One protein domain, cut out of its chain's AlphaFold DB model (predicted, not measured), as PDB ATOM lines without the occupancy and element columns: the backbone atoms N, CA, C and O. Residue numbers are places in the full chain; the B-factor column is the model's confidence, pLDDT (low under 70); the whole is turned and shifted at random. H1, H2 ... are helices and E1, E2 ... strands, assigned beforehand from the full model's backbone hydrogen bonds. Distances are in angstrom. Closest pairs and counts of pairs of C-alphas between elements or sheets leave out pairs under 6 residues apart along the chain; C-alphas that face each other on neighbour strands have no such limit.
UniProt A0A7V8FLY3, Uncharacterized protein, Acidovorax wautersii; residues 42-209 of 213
ATOM      1  N   GLY A  42     109.978 178.453 188.662       87.31
ATOM      2  CA  GLY A  42     110.927 178.585 187.552       87.31
ATOM      3  C   GLY A  42     112.356 178.869 188.022       87.31
ATOM      4  O   GLY A  42     113.286 178.162 187.643       87.31
ATOM      5  N   LEU A  43     112.534 179.826 188.940       85.94
ATOM      6  CA  LEU A  43     113.857 180.172 189.479       85.94
ATOM      7  C   LEU A  43     114.527 179.011 190.233       85.94
ATOM      8  O   LEU A  43     115.750 178.870 190.196       85.94
ATOM      9  N   MET A  44     113.748 178.188 190.941       84.69
ATOM     10  CA  MET A  44     114.283 177.006 191.626       84.69
ATOM     11  C   MET A  44     114.663 175.904 190.632       84.69
ATOM     12  O   MET A  44     115.737 175.317 190.766       84.69
ATOM     13  N   ALA A  45     113.834 175.679 189.609       87.88
ATOM     14  CA  ALA A  45     114.122 174.725 188.544       87.88
ATOM     15  C   ALA A  45     115.395 175.101 187.765       87.88
ATOM     16  O   ALA A  45     116.228 174.237 187.507       87.88
ATOM     17  N   GLU A  46     115.611 176.386 187.470       81.50
ATOM     18  CA  GLU A  46     116.826 176.860 186.792       81.50
ATOM     19  C   GLU A  46     118.105 176.590 187.596       81.50
ATOM     20  O   GLU A  46     119.127 176.197 187.031       81.50
ATOM     21  N   ARG A  47     118.077 176.792 188.920       76.69
ATOM     22  CA  ARG A  47     119.236 176.503 189.783       76.69
ATOM     23  C   ARG A  47     119.493 175.003 189.904       76.69
ATOM     24  O   ARG A  47     120.657 174.607 189.882       76.69
ATOM     25  N   GLY A  48     118.431 174.204 190.006       77.50
ATOM     26  CA  GLY A  48     118.511 172.742 190.003       77.50
ATOM     27  C   GLY A  48     119.140 172.221 188.713       77.50
ATOM     28  O   GLY A  48     120.172 171.561 188.765       77.50
ATOM     29  N   ALA A  49     118.621 172.649 187.560       74.94
ATOM     30  CA  ALA A  49     119.125 172.245 186.249       74.94
ATOM     31  C   ALA A  49     120.618 172.568 186.054       74.94
ATOM     32  O   ALA A  49     121.362 171.757 185.508       74.94
ATOM     33  N   ARG A  50     121.089 173.725 186.544       69.56
ATOM     34  CA  ARG A  50     122.520 174.082 186.502       69.56
ATOM     35  C   ARG A  50     123.378 173.192 187.403       69.56
ATOM     36  O   ARG A  50     124.507 172.875 187.049       69.56
ATOM     37  N   HIS A  51     122.877 172.812 188.578       75.56
ATOM     38  CA  HIS A  51     123.602 171.910 189.472       75.56
ATOM     39  C   HIS A  51     123.694 170.494 188.897       75.56
ATOM     40  O   HIS A  51     124.760 169.878 188.951       75.56
ATOM     41  N   ASP A  52     122.605 170.021 188.291       77.56
ATOM     42  CA  ASP A  52     122.569 168.737 187.599       77.56
ATOM     43  C   ASP A  52     123.539 168.744 186.410       77.56
ATOM     44  O   ASP A  52     124.350 167.830 186.281       77.56
ATOM     45  N   GLN A  53     123.542 169.813 185.603       74.06
ATOM     46  CA  GLN A  53     124.481 169.981 184.490       74.06
ATOM     47  C   GLN A  53     125.944 169.941 184.952       74.06
ATOM     48  O   GLN A  53     126.747 169.198 184.387       74.06
ATOM     49  N   ASP A  54     126.303 170.701 185.989       75.38
ATOM     50  CA  ASP A  54     127.672 170.708 186.512       75.38
ATOM     51  C   ASP A  54     128.095 169.326 187.030       75.38
ATOM     52  O   ASP A  54     129.263 168.951 186.912       75.38
ATOM     53  N   SER A  55     127.151 168.571 187.599       78.88
ATOM     54  CA  SER A  55     127.392 167.215 188.091       78.88
ATOM     55  C   SER A  55     127.639 166.237 186.944       78.88
ATOM     56  O   SER A  55     128.547 165.416 187.041       78.88
ATOM     57  N   GLN A  56     126.906 166.352 185.833       82.31
ATOM     58  CA  GLN A  56     127.164 165.534 184.641       82.31
ATOM     59  C   GLN A  56     128.549 165.825 184.046       82.31
ATOM     60  O   GLN A  56     129.303 164.896 183.778       82.31
ATOM     61  N   ILE A  57     128.945 167.099 183.941       75.31
ATOM     62  CA  ILE A  57     130.284 167.481 183.453       75.31
ATOM     63  C   ILE A  57     131.382 166.922 184.369       75.31
ATOM     64  O   ILE A  57     132.385 166.394 183.894       75.31
ATOM     65  N   ALA A  58     131.191 166.999 185.691       68.81
ATOM     66  CA  ALA A  58     132.133 166.424 186.646       68.81
ATOM     67  C   ALA A  58     132.234 164.894 186.511       68.81
ATOM     68  O   ALA A  58     133.322 164.338 186.668       68.81
ATOM     69  N   TRP A  59     131.124 164.217 186.202       79.56
ATOM     70  CA  TRP A  59     131.096 162.775 185.957       79.56
ATOM     71  C   TRP A  59     131.865 162.401 184.693       79.56
ATOM     72  O   TRP A  59     132.715 161.514 184.727       79.56
ATOM     73  N   GLU A  60     131.613 163.113 183.594       85.00
ATOM     74  CA  GLU A  60     132.322 162.925 182.328       85.00
ATOM     75  C   GLU A  60     133.827 163.163 182.490       85.00
ATOM     76  O   GLU A  60     134.634 162.362 182.020       85.00
ATOM     77  N   ALA A  61     134.218 164.212 183.220       74.50
ATOM     78  CA  ALA A  61     135.618 164.494 183.525       74.50
ATOM     79  C   ALA A  61     136.266 163.376 184.361       74.50
ATOM     80  O   ALA A  61     137.402 162.978 184.095       74.50
ATOM     81  N   ALA A  62     135.549 162.845 185.355       76.62
ATOM     82  CA  ALA A  62     136.042 161.747 186.180       76.62
ATOM     83  C   ALA A  62     136.188 160.446 185.373       76.62
ATOM     84  O   ALA A  62     137.198 159.758 185.516       76.62
ATOM     85  N   GLU A  63     135.230 160.117 184.500       85.12
ATOM     86  CA  GLU A  63     135.339 158.964 183.595       85.12
ATOM     87  C   GLU A  63     136.465 159.156 182.571       85.12
ATOM     88  O   GLU A  63     137.188 158.204 182.284       85.12
ATOM     89  N   ALA A  64     136.700 160.375 182.073       77.88
ATOM     90  CA  ALA A  64     137.833 160.661 181.195       77.88
ATOM     91  C   ALA A  64     139.176 160.412 181.904       77.88
ATOM     92  O   ALA A  64     140.032 159.709 181.366       77.88
ATOM     93  N   ALA A  65     139.337 160.920 183.131       74.69
ATOM     94  CA  ALA A  65     140.508 160.671 183.976       74.69
ATOM     95  C   ALA A  65     140.724 159.176 184.256       74.69
ATOM     96  O   ALA A  65     141.849 158.678 184.219       74.69
ATOM     97  N   LEU A  66     139.641 158.444 184.493       82.50
ATOM     98  CA  LEU A  66     139.688 157.014 184.760       82.50
ATOM     99  C   LEU A  66     140.072 156.207 183.513       82.50
ATOM    100  O   LEU A  66     140.971 155.371 183.582       82.50
ATOM    101  N   ALA A  67     139.460 156.513 182.369       82.62
ATOM    102  CA  ALA A  67     139.802 155.914 181.085       82.62
ATOM    103  C   ALA A  67     141.257 156.210 180.680       82.62
ATOM    104  O   ALA A  67     141.895 155.402 180.008       82.62
ATOM    105  N   ASP A  68     141.807 157.357 181.082       77.81
ATOM    106  CA  ASP A  68     143.217 157.676 180.857       77.81
ATOM    107  C   ASP A  68     144.166 156.819 181.683       77.81
ATOM    108  O   ASP A  68     145.143 156.292 181.151       77.81
ATOM    109  N   ALA A  69     143.843 156.614 182.958       78.50
ATOM    110  CA  ALA A  69     144.607 155.722 183.819       78.50
ATOM    111  C   ALA A  69     144.564 154.267 183.321       78.50
ATOM    112  O   ALA A  69     145.580 153.574 183.376       78.50
ATOM    113  N   GLU A  70     143.421 153.805 182.799       81.81
ATOM    114  CA  GLU A  70     143.298 152.485 182.158       81.81
ATOM    115  C   GLU A  70     144.248 152.368 180.946       81.81
ATOM    116  O   GLU A  70     145.019 151.412 180.852       81.81
ATOM    117  N   ARG A  71     144.308 153.393 180.081       77.31
ATOM    118  CA  ARG A  71     145.242 153.424 178.938       77.31
ATOM    119  C   ARG A  71     146.712 153.452 179.348       77.31
ATOM    120  O   ARG A  71     147.530 152.805 178.703       77.31
ATOM    121  N   ASP A  72     147.060 154.200 180.391       76.75
ATOM    122  CA  ASP A  72     148.433 154.262 180.903       76.75
ATOM    123  C   ASP A  72     148.912 152.879 181.387       76.75
ATOM    124  O   ASP A  72     150.011 152.434 181.040       76.75
ATOM    125  N   ILE A  73     148.034 152.139 182.080       76.75
ATOM    126  CA  ILE A  73     148.269 150.746 182.498       76.75
ATOM    127  C   ILE A  73     148.485 149.820 181.287       76.75
ATOM    128  O   ILE A  73     149.321 148.910 181.334       76.75
ATOM    129  N   GLU A  74     147.746 150.045 180.203       76.19
ATOM    130  CA  GLU A  74     147.762 149.230 178.980       76.19
ATOM    131  C   GLU A  74     148.793 149.685 177.933       76.19
ATOM    132  O   GLU A  74     148.886 149.086 176.854       76.19
ATOM    133  N   SER A  75     149.567 150.735 178.226       73.75
ATOM    134  CA  SER A  75     150.363 151.425 177.210       73.75
ATOM    135  C   SER A  75     151.357 150.503 176.495       73.75
ATOM    136  O   SER A  75     152.079 149.696 177.100       73.75
ATOM    137  N   THR A  76     151.366 150.613 175.165       70.25
ATOM    138  CA  THR A  76     152.170 149.770 174.275       70.25
ATOM    139  C   THR A  76     152.718 150.592 173.109       70.25
ATOM    140  O   THR A  76     151.924 151.160 172.360       70.25
ATOM    141  N   PRO A  77     154.052 150.654 172.920       69.88
ATOM    142  CA  PRO A  77     155.088 150.113 173.808       69.88
ATOM    143  C   PRO A  77     155.043 150.774 175.203       69.88
ATOM    144  O   PRO A  77     154.568 151.902 175.318       69.88
ATOM    145  N   PRO A  78     155.494 150.087 176.272       69.69
ATOM    146  CA  PRO A  78     155.460 150.662 177.613       69.69
ATOM    147  C   PRO A  78     156.262 151.954 177.703       69.69
ATOM    148  O   PRO A  78     157.444 151.985 177.353       69.69
ATOM    149  N   ASN A  79     155.641 152.986 178.267       77.69
ATOM    150  CA  ASN A  79     156.357 154.143 178.792       77.69
ATOM    151  C   ASN A  79     157.058 153.776 180.129       77.69
ATOM    152  O   ASN A  79     156.857 152.692 180.694       77.69
ATOM    153  N   GLY A  80     157.917 154.663 180.646       80.38
ATOM    154  CA  GLY A  80     158.664 154.415 181.891       80.38
ATOM    155  C   GLY A  80     157.754 154.112 183.089       80.38
ATOM    156  O   GLY A  80     158.051 153.234 183.902       80.38
ATOM    157  N   ARG A  81     156.567 154.720 183.118       83.44
ATOM    158  CA  ARG A  81     155.511 154.458 184.098       83.44
ATOM    159  C   ARG A  81     154.870 153.077 183.976       83.44
ATOM    160  O   ARG A  81     154.740 152.377 184.979       83.44
ATOM    161  N   ALA A  82     154.525 152.634 182.779       80.38
ATOM    162  CA  ALA A  82     153.971 151.309 182.549       80.38
ATOM    163  C   ALA A  82     154.973 150.206 182.888       80.38
ATOM    164  O   ALA A  82     154.575 149.157 183.393       80.38
ATOM    165  N   ASN A  83     156.275 150.450 182.717       80.88
ATOM    166  CA  ASN A  83     157.306 149.540 183.216       80.88
ATOM    167  C   ASN A  83     157.282 149.424 184.749       80.88
ATOM    168  O   ASN A  83     157.402 148.319 185.273       80.88
ATOM    169  N   LEU A  84     157.049 150.520 185.476       84.12
ATOM    170  CA  LEU A  84     156.891 150.496 186.936       84.12
ATOM    171  C   LEU A  84     155.616 149.761 187.369       84.12
ATOM    172  O   LEU A  84     155.658 148.955 188.298       84.12
ATOM    173  N   LEU A  85     154.496 149.976 186.676       80.81
ATOM    174  CA  LEU A  85     153.253 149.229 186.906       80.81
ATOM    175  C   LEU A  85     153.455 147.723 186.652       80.81
ATOM    176  O   LEU A  85     152.979 146.876 187.411       80.81
ATOM    177  N   ARG A  86     154.250 147.376 185.631       76.12
ATOM    178  CA  ARG A  86     154.639 145.994 185.314       76.12
ATOM    179  C   ARG A  86     155.678 145.401 186.268       76.12
ATOM    180  O   ARG A  86     155.720 144.175 186.388       76.12
ATOM    181  N   ALA A  87     156.459 146.219 186.965       78.06
ATOM    182  CA  ALA A  87     157.432 145.759 187.952       78.06
ATOM    183  C   ALA A  87     156.765 145.213 189.230       78.06
ATOM    184  O   ALA A  87     157.313 144.319 189.865       78.06
ATOM    185  N   GLY A  88     155.548 145.665 189.567       72.00
ATOM    186  CA  GLY A  88     154.760 145.144 190.693       72.00
ATOM    187  C   GLY A  88     154.708 146.070 191.910       72.00
ATOM    188  O   GLY A  88     155.035 147.247 191.819       72.00
ATOM    189  N   ALA A  89     154.244 145.548 193.052       72.25
ATOM    190  CA  ALA A  89     153.880 146.338 194.237       72.25
ATOM    191  C   ALA A  89     155.022 147.206 194.809       72.25
ATOM    192  O   ALA A  89     154.766 148.245 195.419       72.25
ATOM    193  N   ASP A  90     156.279 146.835 194.559       77.50
ATOM    194  CA  ASP A  90     157.453 147.567 195.043       77.50
ATOM    195  C   ASP A  90     157.637 148.936 194.377       77.50
ATOM    196  O   ASP A  90     158.222 149.849 194.971       77.50
ATOM    197  N   SER A  91     157.086 149.124 193.171       82.12
ATOM    198  CA  SER A  91     157.119 150.412 192.475       82.12
ATOM    199  C   SER A  91     156.174 151.445 193.100       82.12
ATOM    200  O   SER A  91     156.428 152.650 192.989       82.12
ATOM    201  N   PHE A  92     155.168 150.991 193.851       83.94
ATOM    202  CA  PHE A  92     154.225 151.832 194.577       83.94
ATOM    203  C   PHE A  92     154.851 152.346 195.871       83.94
ATOM    204  O   PHE A  92     155.510 151.597 196.599       83.94
ATOM    205  N   ALA A  93     154.637 153.624 196.169       82.94
ATOM    206  CA  ALA A  93     155.227 154.299 197.316       82.94
ATOM    207  C   ALA A  93     154.172 154.570 198.412       82.94
ATOM    208  O   ALA A  93     152.988 154.754 198.105       82.94
ATOM    209  N   PRO A  94     154.561 154.578 199.702       79.69
ATOM    210  CA  PRO A  94     153.636 154.801 200.822       79.69
ATOM    211  C   PRO A  94     153.060 156.229 200.879       79.69
ATOM    212  O   PRO A  94     152.086 156.467 201.592       79.69
ATOM    213  N   ASP A  95     153.637 157.163 200.124       80.75
ATOM    214  CA  ASP A  95     153.224 158.559 199.935       80.75
ATOM    215  C   ASP A  95     152.594 158.809 198.549       80.75
ATOM    216  O   ASP A  95     152.403 159.952 198.142       80.75
ATOM    217  N   CYS A  96     152.287 157.736 197.815       82.44
ATOM    218  CA  CYS A  96     151.800 157.770 196.440       82.44
ATOM    219  C   CYS A  96     152.781 158.316 195.397       82.44
ATOM    220  O   CYS A  96     152.372 158.466 194.255       82.44
ATOM    221  N   GLY A  97     154.054 158.564 195.728       77.25
ATOM    222  CA  GLY A  97     155.049 159.080 194.790       77.25
ATOM    223  C   GLY A  97     154.744 160.516 194.343       77.25
ATOM    224  O   GLY A  97     153.730 160.802 193.712       77.25
ATOM    225  N   GLY A  98     155.632 161.462 194.649       73.62
ATOM    226  CA  GLY A  98     155.413 162.883 194.329       73.62
ATOM    227  C   GLY A  98     155.814 163.312 192.909       73.62
ATOM    228  O   GLY A  98     155.427 164.387 192.437       73.62
ATOM    229  N   SER A  99     156.603 162.508 192.191       76.06
ATOM    230  CA  SER A  99     157.305 162.979 190.988       76.06
ATOM    231  C   SER A  99     157.623 161.884 189.973       76.06
ATOM    232  O   SER A  99     157.763 160.711 190.323       76.06
ATOM    233  N   GLY A 100     157.808 162.310 188.719       82.62
ATOM    234  CA  GLY A 100     158.196 161.447 187.603       82.62
ATOM    235  C   GLY A 100     157.192 160.325 187.351       82.62
ATOM    236  O   GLY A 100     156.011 160.437 187.677       82.62
ATOM    237  N   ASP A 101     157.686 159.204 186.837       83.31
ATOM    238  CA  ASP A 101     156.862 158.055 186.452       83.31
ATOM    239  C   ASP A 101     156.170 157.357 187.636       83.31
ATOM    240  O   ASP A 101     155.208 156.618 187.440       83.31
ATOM    241  N   ARG A 102     156.603 157.623 188.879       83.25
ATOM    242  CA  ARG A 102     155.993 157.084 190.111       83.25
ATOM    243  C   ARG A 102     154.843 157.934 190.650       83.25
ATOM    244  O   ARG A 102     154.223 157.533 191.632       83.25
ATOM    245  N   ARG A 103     154.555 159.094 190.046       83.44
ATOM    246  CA  ARG A 103     153.552 160.037 190.560       83.44
ATOM    247  C   ARG A 103     152.165 159.391 190.692       83.44
ATOM    248  O   ARG A 103     151.664 158.820 189.734       83.44
ATOM    249  N   GLY A 104     151.523 159.452 191.848       82.19
ATOM    250  CA  GLY A 104     150.206 158.834 192.081       82.19
ATOM    251  C   GLY A 104     150.159 157.307 192.195       82.19
ATOM    252  O   GLY A 104     149.068 156.738 192.217       82.19
ATOM    253  N   LEU A 105     151.300 156.620 192.308       86.56
ATOM    254  CA  LEU A 105     151.344 155.184 192.599       86.56
ATOM    255  C   LEU A 105     151.333 154.928 194.115       86.56
ATOM    256  O   LEU A 105     152.378 154.862 194.763       86.56
ATOM    257  N   CYS A 106     150.137 154.753 194.683       83.94
ATOM    258  CA  CYS A 106     149.921 154.502 196.114       83.94
ATOM    259  C   CYS A 106     150.094 153.031 196.516       83.94
ATOM    260  O   CYS A 106     149.342 152.168 196.057       83.94
ATOM    261  N   ARG A 107     151.007 152.745 197.449       84.19
ATOM    262  CA  ARG A 107     151.154 151.400 198.026       84.19
ATOM    263  C   ARG A 107     149.981 151.070 198.956       84.19
ATOM    264  O   ARG A 107     149.500 151.933 199.695       84.19
ATOM    265  N   ALA A 108     149.536 149.814 198.937       73.12
ATOM    266  CA  ALA A 108     148.672 149.282 199.987       73.12
ATOM    267  C   ALA A 108     149.421 149.247 201.315       73.12
ATOM    268  O   ALA A 108     150.581 148.855 201.365       73.12
ATOM    269  N   SER A 109     148.781 149.740 202.375       70.12
ATOM    270  CA  SER A 109     149.360 149.647 203.711       70.12
ATOM    271  C   SER A 109     148.970 148.309 204.308       70.12
ATOM    272  O   SER A 109     147.780 148.000 204.361       70.12
ATOM    273  N   ASP A 110     149.955 147.558 204.787       64.50
ATOM    274  CA  ASP A 110     149.719 146.301 205.502       64.50
ATOM    275  C   ASP A 110     149.329 146.552 206.974       64.50
ATOM    276  O   ASP A 110     148.840 145.659 207.662       64.50
ATOM    277  N   GLN A 111     149.505 147.788 207.463       63.09
ATOM    278  CA  GLN A 111     149.083 148.243 208.791       63.09
ATOM    279  C   GLN A 111     148.501 149.664 208.726       63.09
ATOM    280  O   GLN A 111     149.107 150.573 208.159       63.09
ATOM    281  N   GLY A 112     147.325 149.879 209.321       69.88
ATOM    282  CA  GLY A 112     146.674 151.193 209.386       69.88
ATOM    283  C   GLY A 112     145.988 151.646 208.089       69.88
ATOM    284  O   GLY A 112     145.722 150.856 207.184       69.88
ATOM    285  N   GLN A 113     145.652 152.937 208.017       67.38
ATOM    286  CA  GLN A 113     144.894 153.492 206.896       67.38
ATOM    287  C   GLN A 113     145.760 153.529 205.622       67.38
ATOM    288  O   GLN A 113     146.869 154.067 205.665       67.38
ATOM    289  N   PRO A 114     145.300 152.981 204.486       74.81
ATOM    290  CA  PRO A 114     146.100 152.901 203.272       74.81
ATOM    291  C   PRO A 114     146.415 154.274 202.665       74.81
ATOM    292  O   PRO A 114     145.647 155.223 202.814       74.81
ATOM    293  N   ALA A 115     147.530 154.376 201.931       78.88
ATOM    294  CA  ALA A 115     148.062 155.646 201.425       78.88
ATOM    295  C   ALA A 115     147.038 156.469 200.617       78.88
ATOM    296  O   ALA A 115     146.893 157.669 200.840       78.88
ATOM    297  N   TRP A 116     146.249 155.815 199.758       74.50
ATOM    298  CA  TRP A 116     145.215 156.466 198.941       74.50
ATOM    299  C   TRP A 116     144.037 157.044 199.743       74.50
ATOM    300  O   TRP A 116     143.278 157.835 199.200       74.50
ATOM    301  N   GLN A 117     143.838 156.642 201.003       75.25
ATOM    302  CA  GLN A 117     142.804 157.216 201.874       75.25
ATOM    303  C   GLN A 117     143.304 158.425 202.667       75.25
ATOM    304  O   GLN A 117     142.493 159.200 203.160       75.25
ATOM    305  N   ARG A 118     144.623 158.597 202.801       75.00
ATOM    306  CA  ARG A 118     145.211 159.768 203.467       75.00
ATOM    307  C   ARG A 118     145.439 160.925 202.498       75.00
ATOM    308  O   ARG A 118     145.493 162.076 202.911       75.00
ATOM    309  N   VAL A 119     145.583 160.624 201.208       76.19
ATOM    310  CA  VAL A 119     145.730 161.639 200.166       76.19
ATOM    311  C   VAL A 119     144.375 162.267 199.861       76.19
ATOM    312  O   VAL A 119     143.479 161.602 199.348       76.19
ATOM    313  N   ASP A 120     144.257 163.567 200.125       74.50
ATOM    314  CA  ASP A 120     143.237 164.393 199.485       74.50
ATOM    315  C   ASP A 120     143.641 164.632 198.024       74.50
ATOM    316  O   ASP A 120     144.709 165.186 197.759       74.50
ATOM    317  N   LEU A 121     142.815 164.169 197.090       73.31
ATOM    318  CA  LEU A 121     143.000 164.335 195.648       73.31
ATOM    319  C   LEU A 121     142.565 165.725 195.160       73.31
ATOM    320  O   LEU A 121     142.933 166.116 194.059       73.31
ATOM    321  N   ALA A 122     141.785 166.469 195.955       67.38
ATOM    322  CA  ALA A 122     141.236 167.766 195.563       67.38
ATOM    323  C   ALA A 122     142.213 168.938 195.761       67.38
ATOM    324  O   ALA A 122     141.968 170.037 195.260       67.38
ATOM    325  N   ARG A 123     143.327 168.722 196.469       69.94
ATOM    326  CA  ARG A 123     144.385 169.728 196.647       69.94
ATOM    327  C   ARG A 123     145.282 169.806 195.410       69.94
ATOM    328  O   ARG A 123     145.705 168.787 194.873       69.94
ATOM    329  N   ALA A 124     145.679 171.020 195.031       56.53
ATOM    330  CA  ALA A 124     146.498 171.265 193.837       56.53
ATOM    331  C   ALA A 124     147.873 170.558 193.842       56.53
ATOM    332  O   ALA A 124     148.431 170.292 192.785       56.53
ATOM    333  N   ALA A 125     148.422 170.235 195.019       63.50
ATOM    334  CA  ALA A 125     149.696 169.521 195.174       63.50
ATOM    335  C   ALA A 125     149.519 168.025 195.502       63.50
ATOM    336  O   ALA A 125     150.409 167.411 196.102       63.50
ATOM    337  N   ALA A 126     148.352 167.440 195.208       61.28
ATOM    338  CA  ALA A 126     148.135 166.013 195.406       61.28
ATOM    339  C   ALA A 126     149.193 165.204 194.630       61.28
ATOM    340  O   ALA A 126     149.526 165.571 193.502       61.28
ATOM    341  N   PRO A 127     149.715 164.090 195.179       66.00
ATOM    342  CA  PRO A 127     150.446 163.086 194.417       66.00
ATOM    343  C   PRO A 127     149.429 162.349 193.536       66.00
ATOM    344  O   PRO A 127     149.128 161.180 193.743       66.00
ATOM    345  N   ALA A 128     148.828 163.082 192.609       67.19
ATOM    346  CA  ALA A 128     147.862 162.639 191.629       67.19
ATOM    347  C   ALA A 128     148.419 162.975 190.247       67.19
ATOM    348  O   ALA A 128     149.368 163.750 190.098       67.19
ATOM    349  N   VAL A 129     147.864 162.327 189.238       67.50
ATOM    350  CA  VAL A 129     148.296 162.498 187.859       67.50
ATOM    351  C   VAL A 129     147.191 163.224 187.127       67.50
ATOM    352  O   VAL A 129     146.064 162.734 187.097       67.50
ATOM    353  N   ASP A 130     147.522 164.373 186.544       66.44
ATOM    354  CA  ASP A 130     146.580 165.100 185.706       66.44
ATOM    355  C   ASP A 130     146.279 164.282 184.447       66.44
ATOM    356  O   ASP A 130     147.163 163.620 183.887       66.44
ATOM    357  N   TYR A 131     145.029 164.338 183.996       55.06
ATOM    358  CA  TYR A 131     144.592 163.671 182.773       55.06
ATOM    359  C   TYR A 131     145.534 163.982 181.599       55.06
ATOM    360  O   TYR A 131     145.854 165.141 181.332       55.06
ATOM    361  N   GLY A 132     145.976 162.943 180.889       55.66
ATOM    362  CA  GLY A 132     146.821 163.056 179.705       55.66
ATOM    363  C   GLY A 132     148.325 163.164 179.980       55.66
ATOM    364  O   GLY A 132     149.095 163.159 179.020       55.66
ATOM    365  N   THR A 133     148.769 163.210 181.247       65.38
ATOM    366  CA  THR A 133     150.192 163.406 181.618       65.38
ATOM    367  C   THR A 133     151.127 162.352 181.016       65.38
ATOM    368  O   THR A 133     152.238 162.681 180.608       65.38
ATOM    369  N   PHE A 134     150.698 161.088 180.951       65.12
ATOM    370  CA  PHE A 134     151.549 159.978 180.491       65.12
ATOM    371  C   PHE A 134     151.156 159.409 179.122       65.12
ATOM    372  O   PHE A 134     151.932 158.660 178.526       65.12
ATOM    373  N   THR A 135     149.975 159.764 178.614       56.53
ATOM    374  CA  THR A 135     149.375 159.185 177.401       56.53
ATOM    375  C   THR A 135     149.363 160.156 176.217       56.53
ATOM    376  O   THR A 135     149.349 159.715 175.068       56.53
ATOM    377  N   GLY A 136     149.378 161.473 176.461       58.50
ATOM    378  CA  GLY A 136     149.479 162.509 175.429       58.50
ATOM    379  C   GLY A 136     148.343 162.565 174.389       58.50
ATOM    380  O   GLY A 136     148.521 163.238 173.374       58.50
ATOM    381  N   ARG A 137     147.196 161.878 174.571       51.88
ATOM    382  CA  ARG A 137     146.132 161.759 173.540       51.88
ATOM    383  C   ARG A 137     144.677 161.680 174.048       51.88
ATOM    384  O   ARG A 137     144.410 161.181 175.136       51.88
ATOM    385  N   HIS A 138     143.755 162.089 173.153       36.72
ATOM    386  CA  HIS A 138     142.354 161.635 173.000       36.72
ATOM    387  C   HIS A 138     142.270 160.255 172.295       36.72
ATOM    388  O   HIS A 138     143.160 159.896 171.525       36.72
ATOM    389  N   LEU A 139     141.167 159.549 172.573       40.19
ATOM    390  CA  LEU A 139     140.763 158.163 172.259       40.19
ATOM    391  C   LEU A 139     141.281 157.507 170.954       40.19
ATOM    392  O   LEU A 139     141.056 158.033 169.871       40.19
ATOM    393  N   ASP A 140     141.860 156.307 171.093       33.94
ATOM    394  CA  ASP A 140     141.616 155.098 170.276       33.94
ATOM    395  C   ASP A 140     142.219 153.863 170.988       33.94
ATOM    396  O   ASP A 140     143.167 153.982 171.769       33.94
ATOM    397  N   THR A 141     141.611 152.690 170.787       39.72
ATOM    398  CA  THR A 141     141.784 151.441 171.558       39.72
ATOM    399  C   THR A 141     142.876 150.509 171.000       39.72
ATOM    400  O   THR A 141     142.916 150.260 169.798       39.72
ATOM    401  N   GLY A 142     143.720 149.909 171.865       31.52
ATOM    402  CA  GLY A 142     144.558 148.753 171.476       31.52
ATOM    403  C   GLY A 142     145.824 148.410 172.299       31.52
ATOM    404  O   GLY A 142     146.888 148.956 172.046       31.52
ATOM    405  N   THR A 143     145.694 147.397 173.177       36.66
ATOM    406  CA  THR A 143     146.619 146.298 173.609       36.66
ATOM    407  C   THR A 143     148.111 146.509 173.966       36.66
ATOM    408  O   THR A 143     148.934 146.551 173.058       36.66
ATOM    409  N   ALA A 144     148.477 146.323 175.257       41.41
ATOM    410  CA  ALA A 144     149.245 145.171 175.812       41.41
ATOM    411  C   ALA A 144     149.236 145.135 177.375       41.41
ATOM    412  O   ALA A 144     148.476 145.841 178.022       41.41
ATOM    413  N   ALA A 145     150.006 144.225 177.987       42.25
ATOM    414  CA  ALA A 145     149.568 143.335 179.074       42.25
ATOM    415  C   ALA A 145     150.267 143.513 180.472       42.25
ATOM    416  O   ALA A 145     151.404 143.971 180.524       42.25
ATOM    417  N   SER A 146     149.606 143.146 181.601       47.38
ATOM    418  CA  SER A 146     150.069 142.561 182.907       47.38
ATOM    419  C   SER A 146     148.954 141.804 183.697       47.38
ATOM    420  O   SER A 146     147.807 142.225 183.641       47.38
ATOM    421  N   THR A 147     149.237 140.722 184.458       48.91
ATOM    422  CA  THR A 147     148.231 139.943 185.256       48.91
ATOM    423  C   THR A 147     147.996 140.591 186.617       48.91
ATOM    424  O   THR A 147     148.353 140.044 187.658       48.91
ATOM    425  N   ARG A 148     147.499 141.826 186.647       63.84
ATOM    426  CA  ARG A 148     147.383 142.571 187.908       63.84
ATOM    427  C   ARG A 148     146.035 143.248 188.033       63.84
ATOM    428  O   ARG A 148     145.458 143.709 187.050       63.84
ATOM    429  N   VAL A 149     145.542 143.287 189.267       67.50
ATOM    430  CA  VAL A 149     144.344 144.029 189.645       67.50
ATOM    431  C   VAL A 149     144.787 145.352 190.256       67.50
ATOM    432  O   VAL A 149     145.513 145.373 191.248       67.50
ATOM    433  N   TYR A 150     144.345 146.451 189.662       71.19
ATOM    434  CA  TYR A 150     144.594 147.812 190.114       71.19
ATOM    435  C   TYR A 150     143.294 148.414 190.644       71.19
ATOM    436  O   TYR A 150     142.215 148.155 190.114       71.19
ATOM    437  N   ARG A 151     143.379 149.252 191.680       78.06
ATOM    438  CA  ARG A 151     142.278 150.148 192.050       78.06
ATOM    439  C   ARG A 151     142.624 151.543 191.561       78.06
ATOM    440  O   ARG A 151     143.572 152.144 192.059       78.06
ATOM    441  N   ILE A 152     141.838 152.047 190.625       79.56
ATOM    442  CA  ILE A 152     141.994 153.385 190.063       79.56
ATOM    443  C   ILE A 152     140.989 154.290 190.777       79.56
ATOM    444  O   ILE A 152     139.821 153.929 190.933       79.56
ATOM    445  N   THR A 153     141.456 155.437 191.265       81.62
ATOM    446  CA  THR A 153     140.606 156.487 191.841       81.62
ATOM    447  C   THR A 153     140.789 157.736 190.997       81.62
ATOM    448  O   THR A 153     141.912 158.213 190.868       81.62
ATOM    449  N   ALA A 154     139.704 158.236 190.420       81.69
ATOM    450  CA  ALA A 154     139.694 159.411 189.565       81.69
ATOM    451  C   ALA A 154     138.791 160.488 190.167       81.69
ATOM    452  O   ALA A 154     137.729 160.182 190.711       81.69
ATOM    453  N   LEU A 155     139.225 161.742 190.071       80.88
ATOM    454  CA  LEU A 155     138.499 162.921 190.527       80.88
ATOM    455  C   LEU A 155     138.234 163.817 189.316       80.88
ATOM    456  O   LEU A 155     139.169 164.212 188.627       80.88
ATOM    457  N   GLY A 156     136.965 164.124 189.072       74.81
ATOM    458  CA  GLY A 156     136.529 165.076 188.058       74.81
ATOM    459  C   GLY A 156     135.974 166.338 188.702       74.81
ATOM    460  O   GLY A 156     135.303 166.279 189.738       74.81
ATOM    461  N   PHE A 157     136.239 167.479 188.069       79.62
ATOM    462  CA  PHE A 157     135.697 168.773 188.466       79.62
ATOM    463  C   PHE A 157     134.700 169.265 187.421       79.62
ATOM    464  O   PHE A 157     134.939 169.153 186.220       79.62
ATOM    465  N   GLY A 158     133.586 169.825 187.887       70.94
ATOM    466  CA  GLY A 158     132.669 170.572 187.037       70.94
ATOM    467  C   GLY A 158     133.217 171.969 186.709       70.94
ATOM    468  O   GLY A 158     134.307 172.337 187.153       70.94
ATOM    469  N   PRO A 159     132.435 172.811 186.010       65.19
ATOM    470  CA  PRO A 159     132.816 174.194 185.685       65.19
ATOM    471  C   PRO A 159     133.179 175.046 186.914       65.19
ATOM    472  O   PRO A 159     133.875 176.054 186.810       65.19
ATOM    473  N   ARG A 160     132.704 174.636 188.095       68.25
ATOM    474  CA  ARG A 160     133.079 175.180 189.400       68.25
ATOM    475  C   ARG A 160     133.949 174.162 190.131       68.25
ATOM    476  O   ARG A 160     133.529 173.023 190.308       68.25
ATOM    477  N   THR A 161     135.080 174.598 190.684       62.31
ATOM    478  CA  THR A 161     136.014 173.759 191.471       62.31
ATOM    479  C   THR A 161     135.399 173.159 192.742       62.31
ATOM    480  O   THR A 161     135.977 172.281 193.377       62.31
ATOM    481  N   GLN A 162     134.215 173.633 193.139       70.19
ATOM    482  CA  GLN A 162     133.438 173.058 194.233       70.19
ATOM    483  C   GLN A 162     132.582 171.856 193.818       70.19
ATOM    484  O   GLN A 162     132.263 171.040 194.680       70.19
ATOM    485  N   THR A 163     132.227 171.727 192.537       70.94
ATOM    486  CA  THR A 163     131.511 170.560 192.023       70.94
ATOM    487  C   THR A 163     132.537 169.488 191.697       70.94
ATOM    488  O   THR A 163     133.273 169.608 190.722       70.94
ATOM    489  N   GLN A 164     132.606 168.459 192.535       78.19
ATOM    490  CA  GLN A 164     133.600 167.400 192.423       78.19
ATOM    491  C   GLN A 164     132.945 166.023 192.511       78.19
ATOM    492  O   GLN A 164     132.125 165.780 193.397       78.19
ATOM    493  N   ILE A 165     133.339 165.122 191.615       80.38
ATOM    494  CA  ILE A 165     132.876 163.734 191.577       80.38
ATOM    495  C   ILE A 165     134.087 162.815 191.622       80.38
ATOM    496  O   ILE A 165     135.033 162.980 190.854       80.38
ATOM    497  N   VAL A 166     134.053 161.840 192.533       82.75
ATOM    498  CA  VAL A 166     135.102 160.825 192.663       82.75
ATOM    499  C   VAL A 166     134.563 159.470 192.250       82.75
ATOM    500  O   VAL A 166     133.567 158.984 192.798       82.75
ATOM    501  N   LEU A 167     135.266 158.846 191.312       84.12
ATOM    502  CA  LEU A 167     134.998 157.505 190.823       84.12
ATOM    503  C   LEU A 167     136.110 156.563 191.255       84.12
ATOM    504  O   LEU A 167     137.295 156.888 191.184       84.12
ATOM    505  N   GLN A 168     135.717 155.373 191.693       83.12
ATOM    506  CA  GLN A 168     136.632 154.272 191.944       83.12
ATOM    507  C   GLN A 168     136.269 153.090 191.068       83.12
ATOM    508  O   GLN A 168     135.114 152.670 191.030       83.12
ATOM    509  N   THR A 169     137.273 152.525 190.409       81.06
ATOM    510  CA  THR A 169     137.150 151.267 189.682       81.06
ATOM    511  C   THR A 169     138.188 150.270 190.167       81.06
ATOM    512  O   THR A 169     139.306 150.636 190.542       81.06
ATOM    513  N   VAL A 170     137.813 148.997 190.155       78.56
ATOM    514  CA  VAL A 170     138.767 147.893 190.226       78.56
ATOM    515  C   VAL A 170     138.967 147.403 188.802       78.56
ATOM    516  O   VAL A 170     138.024 146.944 188.161       78.56
ATOM    517  N   TYR A 171     140.191 147.518 188.312       74.31
ATOM    518  CA  TYR A 171     140.561 147.239 186.939       74.31
ATOM    519  C   TYR A 171     141.537 146.065 186.886       74.31
ATOM    520  O   TYR A 171     142.570 146.081 187.559       74.31
ATOM    521  N   ARG A 172     141.229 145.038 186.092       71.81
ATOM    522  CA  ARG A 172     142.137 143.916 185.846       71.81
ATOM    523  C   ARG A 172     142.824 144.090 184.504       71.81
ATOM    524  O   ARG A 172     142.187 143.959 183.458       71.81
ATOM    525  N   ALA A 173     144.135 144.290 184.551       64.88
ATOM    526  CA  ALA A 173     144.963 144.273 183.360       64.88
ATOM    527  C   ALA A 173     145.116 142.842 182.809       64.88
ATOM    528  O   ALA A 173     144.978 141.839 183.516       64.88
ATOM    529  N   ARG A 174     145.375 142.746 181.505       56.59
ATOM    530  CA  ARG A 174     145.544 141.490 180.760       56.59
ATOM    531  C   ARG A 174     146.881 140.824 181.095       56.59
ATOM    532  O   ARG A 174     147.871 141.457 180.839       56.59
ATOM    533  N   SER A 175     146.991 139.568 181.511       54.44
ATOM    534  CA  SER A 175     148.280 138.864 181.740       54.44
ATOM    535  C   SER A 175     149.369 139.002 180.639       54.44
ATOM    536  O   SER A 175     149.068 138.725 179.477       54.44
ATOM    537  N   ILE A 176     150.622 139.410 180.980       51.09
ATOM    538  CA  ILE A 176     151.792 139.425 180.035       51.09
ATOM    539  C   ILE A 176     152.092 138.003 179.597       51.09
ATOM    540  O   ILE A 176     152.280 137.735 178.413       51.09
ATOM    541  N   ASP A 177     152.037 137.092 180.561       47.88
ATOM    542  CA  ASP A 177     152.385 135.702 180.348       47.88
ATOM    543  C   ASP A 177     151.309 134.950 179.567       47.88
ATOM    544  O   ASP A 177     151.640 133.967 178.934       47.88
ATOM    545  N   ALA A 178     150.060 135.430 179.463       47.41
ATOM    546  CA  ALA A 178     149.006 134.729 178.710       47.41
ATOM    547  C   ALA A 178     149.132 134.776 177.183       47.41
ATOM    548  O   ALA A 178     148.318 134.175 176.491       47.41
ATOM    549  N   ALA A 179     150.108 135.502 176.631       47.41
ATOM    550  CA  ALA A 179     150.497 135.283 175.238       47.41
ATOM    551  C   ALA A 179     151.279 133.962 175.064       47.41
ATOM    552  O   ALA A 179     151.261 133.394 173.979       47.41
ATOM    553  N   ASN A 180     151.902 133.468 176.144       47.72
ATOM    554  CA  ASN A 180     152.709 132.245 176.199       47.72
ATOM    555  C   ASN A 180     152.172 131.199 177.203       47.72
ATOM    556  O   ASN A 180     152.719 130.101 177.283       47.72
ATOM    557  N   ALA A 181     151.144 131.525 177.992       50.59
ATOM    558  CA  ALA A 181     150.554 130.622 178.966       50.59
ATOM    559  C   ALA A 181     149.784 129.545 178.212       50.59
ATOM    560  O   ALA A 181     149.021 129.837 177.287       50.59
ATOM    561  N   ALA A 182     150.011 128.294 178.606       52.12
ATOM    562  CA  ALA A 182     149.250 127.170 178.097       52.12
ATOM    563  C   ALA A 182     147.748 127.459 178.243       52.12
ATOM    564  O   ALA A 182     147.325 128.092 179.208       52.12
ATOM    565  N   ALA A 183     146.940 126.958 177.307       54.22
ATOM    566  CA  ALA A 183     145.482 127.125 177.302       54.22
ATOM    567  C   ALA A 183     144.771 126.631 178.589       54.22
ATOM    568  O   ALA A 183     143.568 126.828 178.722       54.22
ATOM    569  N   ASP A 184     145.511 126.010 179.514       55.31
ATOM    570  CA  ASP A 184     145.063 125.452 180.793       55.31
ATOM    571  C   ASP A 184     145.386 126.347 182.015       55.31
ATOM    572  O   ASP A 184     145.131 125.971 183.157       55.31
ATOM    573  N   ASP A 185     145.956 127.545 181.816       59.09
ATOM    574  CA  ASP A 185     146.149 128.510 182.906       59.09
ATOM    575  C   ASP A 185     144.803 129.131 183.327       59.09
ATOM    576  O   ASP A 185     144.174 129.880 182.572       59.09
ATOM    577  N   HIS A 186     144.356 128.831 184.550       58.25
ATOM    578  CA  HIS A 186     143.087 129.323 185.095       58.25
ATOM    579  C   HIS A 186     143.025 130.862 185.119       58.25
ATOM    580  O   HIS A 186     141.960 131.447 184.904       58.25
ATOM    581  N   ASP A 187     144.171 131.527 185.291       52.97
ATOM    582  CA  ASP A 187     144.267 132.987 185.331       52.97
ATOM    583  C   ASP A 187     144.177 133.634 183.940       52.97
ATOM    584  O   ASP A 187     143.804 134.809 183.814       52.97
ATOM    585  N   ALA A 188     144.452 132.875 182.875       55.53
ATOM    586  CA  ALA A 188     144.347 133.346 181.498       55.53
ATOM    587  C   ALA A 188     142.890 133.576 181.057       55.53
ATOM    588  O   ALA A 188     142.658 134.395 180.160       55.53
ATOM    589  N   ASN A 189     141.926 132.913 181.710       55.25
ATOM    590  CA  ASN A 189     140.503 132.949 181.361       55.25
ATOM    591  C   ASN A 189     139.648 133.841 182.287       55.25
ATOM    592  O   ASN A 189     138.424 133.894 182.160       55.25
ATOM    593  N   LEU A 190     140.271 134.556 183.230       62.47
ATOM    594  CA  LEU A 190     139.560 135.482 184.114       62.47
ATOM    595  C   LEU A 190     139.109 136.748 183.355       62.47
ATOM    596  O   LEU A 190     139.836 137.235 182.482       62.47
ATOM    597  N   PRO A 191     137.938 137.325 183.696       60.28
ATOM    598  CA  PRO A 191     137.403 138.502 183.016       60.28
ATOM    599  C   PRO A 191     138.350 139.697 183.161       60.28
ATOM    600  O   PRO A 191     138.821 140.012 184.255       60.28
ATOM    601  N   ARG A 192     138.633 140.354 182.035       67.81
ATOM    602  CA  ARG A 192     139.555 141.494 181.925       67.81
ATOM    603  C   ARG A 192     138.784 142.804 181.850       67.81
ATOM    604  O   ARG A 192     137.626 142.816 181.438       67.81
ATOM    605  N   GLY A 193     139.446 143.897 182.215       66.69
ATOM    606  CA  GLY A 193     138.845 145.223 182.223       66.69
ATOM    607  C   GLY A 193     138.276 145.609 183.589       66.69
ATOM    608  O   GLY A 193     138.730 145.144 184.640       66.69
ATOM    609  N   ARG A 194     137.272 146.487 183.575       74.50
ATOM    610  CA  ARG A 194     136.584 146.986 184.770       74.50
ATOM    611  C   ARG A 194     135.787 145.864 185.443       74.50
ATOM    612  O   ARG A 194     134.780 145.406 184.914       74.50
ATOM    613  N   LEU A 195     136.224 145.449 186.629       71.94
ATOM    614  CA  LEU A 195     135.561 144.418 187.435       71.94
ATOM    615  C   LEU A 195     134.403 144.987 188.262       71.94
ATOM    616  O   LEU A 195     133.407 144.310 188.493       71.94
ATOM    617  N   SER A 196     134.543 146.224 188.738       79.75
ATOM    618  CA  SER A 196     133.528 146.908 189.542       79.75
ATOM    619  C   SER A 196     133.764 148.409 189.524       79.75
ATOM    620  O   SER A 196     134.921 148.828 189.486       79.75
ATOM    621  N   TRP A 197     132.705 149.207 189.662       77.44
ATOM    622  CA  TRP A 197     132.813 150.651 189.855       77.44
ATOM    623  C   TRP A 197     131.976 151.132 191.039       77.44
ATOM    624  O   TRP A 197     131.008 150.486 191.443       77.44
ATOM    625  N   ARG A 198     132.361 152.281 191.597       84.44
ATOM    626  CA  ARG A 198     131.646 152.968 192.670       84.44
ATOM    627  C   ARG A 198     131.801 154.479 192.542       84.44
ATOM    628  O   ARG A 198     132.914 154.977 192.397       84.44
ATOM    629  N   HIS A 199     130.693 155.197 192.693       82.50
ATOM    630  CA  HIS A 199     130.696 156.630 192.975       82.50
ATOM    631  C   HIS A 199     130.901 156.878 194.475       82.50
ATOM    632  O   HIS A 199     130.260 156.216 195.297       82.50
ATOM    633  N   LEU A 200     131.777 157.818 194.839       79.75
ATOM    634  CA  LEU A 200     132.013 158.204 196.231       79.75
ATOM    635  C   LEU A 200     131.359 159.562 196.517       79.75
ATOM    636  O   LEU A 200     131.990 160.601 196.307       79.75
ATOM    637  N   PRO A 201     130.112 159.576 197.024       75.94
ATOM    638  CA  PRO A 201     129.464 160.821 197.399       75.94
ATOM    639  C   PRO A 201     130.187 161.476 198.583       75.94
ATOM    640  O   PRO A 201     130.753 160.805 199.449       75.94
ATOM    641  N   ASN A 202     130.120 162.806 198.645       75.50
ATOM    642  CA  ASN A 202     130.615 163.625 199.757       75.50
ATOM    643  C   ASN A 202     132.126 163.536 200.030       75.50
ATOM    644  O   ASN A 202     132.543 163.835 201.144       75.50
ATOM    645  N   TYR A 203     132.958 163.190 199.038       75.75
ATOM    646  CA  TYR A 203     134.416 163.013 199.178       75.75
ATOM    647  C   TYR A 203     135.115 164.082 200.048       75.75
ATOM    648  O   TYR A 203     135.881 163.741 200.945       75.75
ATOM    649  N   ARG A 204     134.784 165.372 199.875       71.56
ATOM    650  CA  ARG A 204     135.365 166.473 200.670       71.56
ATOM    651  C   ARG A 204     135.110 166.346 202.176       71.56
ATOM    652  O   ARG A 204     135.978 166.708 202.954       71.56
ATOM    653  N   GLN A 205     133.954 165.841 202.605       73.06
ATOM    654  CA  GLN A 205     133.644 165.681 204.034       73.06
ATOM    655  C   GLN A 205     134.501 164.589 204.684       73.06
ATOM    656  O   GLN A 205     134.896 164.730 205.836       73.06
ATOM    657  N   TRP A 206     134.836 163.533 203.939       63.12
ATOM    658  CA  TRP A 206     135.708 162.457 204.419       63.12
ATOM    659  C   TRP A 206     137.154 162.923 204.613       63.12
ATOM    660  O   TRP A 206     137.827 162.445 205.521       63.12
ATOM    661  N   HIS A 207     137.617 163.865 203.784       64.31
ATOM    662  CA  HIS A 207     138.997 164.359 203.814       64.31
ATOM    663  C   HIS A 207     139.178 165.683 204.573       64.31
ATOM    664  O   HIS A 207     140.248 165.911 205.121       64.31
ATOM    665  N   GLY A 208     138.140 166.513 204.701       58.34
ATOM    666  CA  GLY A 208     138.168 167.751 205.494       58.34
ATOM    667  C   GLY A 208     138.116 167.539 207.014       58.34
ATOM    668  O   GLY A 208     138.252 168.497 207.764       58.34
ATOM    669  N   ALA A 209     137.910 166.300 207.474       50.97
ATOM    670  CA  ALA A 209     137.982 165.921 208.887       50.97
ATOM    671  C   ALA A 209     139.390 165.467 209.325       50.97
ATOM    672  O   ALA A 209     139.604 165.197 210.507       50.97
TER     673      ALA A 209
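What this domain is: This is residues 42 to 209 of the 213 residues of an uncharacterized protein of Acidovorax wautersii (UniProt A0A7V8FLY3). One long helix, H1, packs with residues 54 to 73 over one face of a small, twisted sheet of three strands, and its first residues, 42 to 50, stick out from the body. Much of the rest is long loops with short helices among them; H4 lies far out, on the side away from the free start of H1. The printed part has 168 residues, with named elements in the order H1 H2 H3 E1 E2 H4 E3 H5; the sheet runs E1 E2 E3, antiparallel throughout. The class is mixed, helices and strands, though under half of the residues are in named elements. The whole is compact, with a radius of gyration of the C-alphas of 17.7 A, and elongated, spanning 65 by 34 by 29 A.

How they stand to each other: Begin with H1, residues 42 to 73, which is on the sheet of E1, residues 149 to 157, E2, residues 164 to 172, and E3, residues 193 to 199: two layers, a helix on one face of a sheet. Look at Ala 62 and Gly 156, the closest C-alphas of H1 and E1, 3.9 A apart. With residues 72 to 73 alone H1 touches H2, residues 80 to 87; the closest C-alphas, Ile 73 and Ala 82, are 5.7 A apart, and the lines are only just about perpendicular, at 72 degrees. H3, residues 115 to 118, is not on the sheet. E1 and E2 form a hairpin; find N 152 and O 169 within hydrogen-bond range at 2.9 A. Across E2 and E3, N 170 and O 196 are 3.0 A apart. H4, residues 186 to 189, is apart from H1. H5, residues 203 to 207, only grazes the sheet with residues 203 to 204, and is close to but not clearly touching H3: C-alphas 118 and 207, their closest, are 7.7 A apart. In H1, H2 and H5 every O i to N i+4 pair is within hydrogen-bond range; H3 and H4 are too short for such a pair.

Where its parts are: Find C-alpha 42 at (110.927, 178.585, 187.552); from there H1 runs 46.9 A to C-alpha 73. H2 spans 10.6 A. E1 begins at C-alpha 149, (144.344, 144.029, 189.645), and runs 26.2 A; E2 runs 25.8 A and E3 17.7 A. H5 ends at C-alpha 207, (138.997, 164.359, 203.814).

The domain as a whole: The farthest C-alphas, Gly 42 and Ala 182, are 64.8 A apart. The printed part has no cut. The links H2 to H3, H3 to E1 and E2 to H4 are long. Mean pLDDT of the printed part is 70.4; look for low values at residues 122 to 149 and 173 to 193, among others.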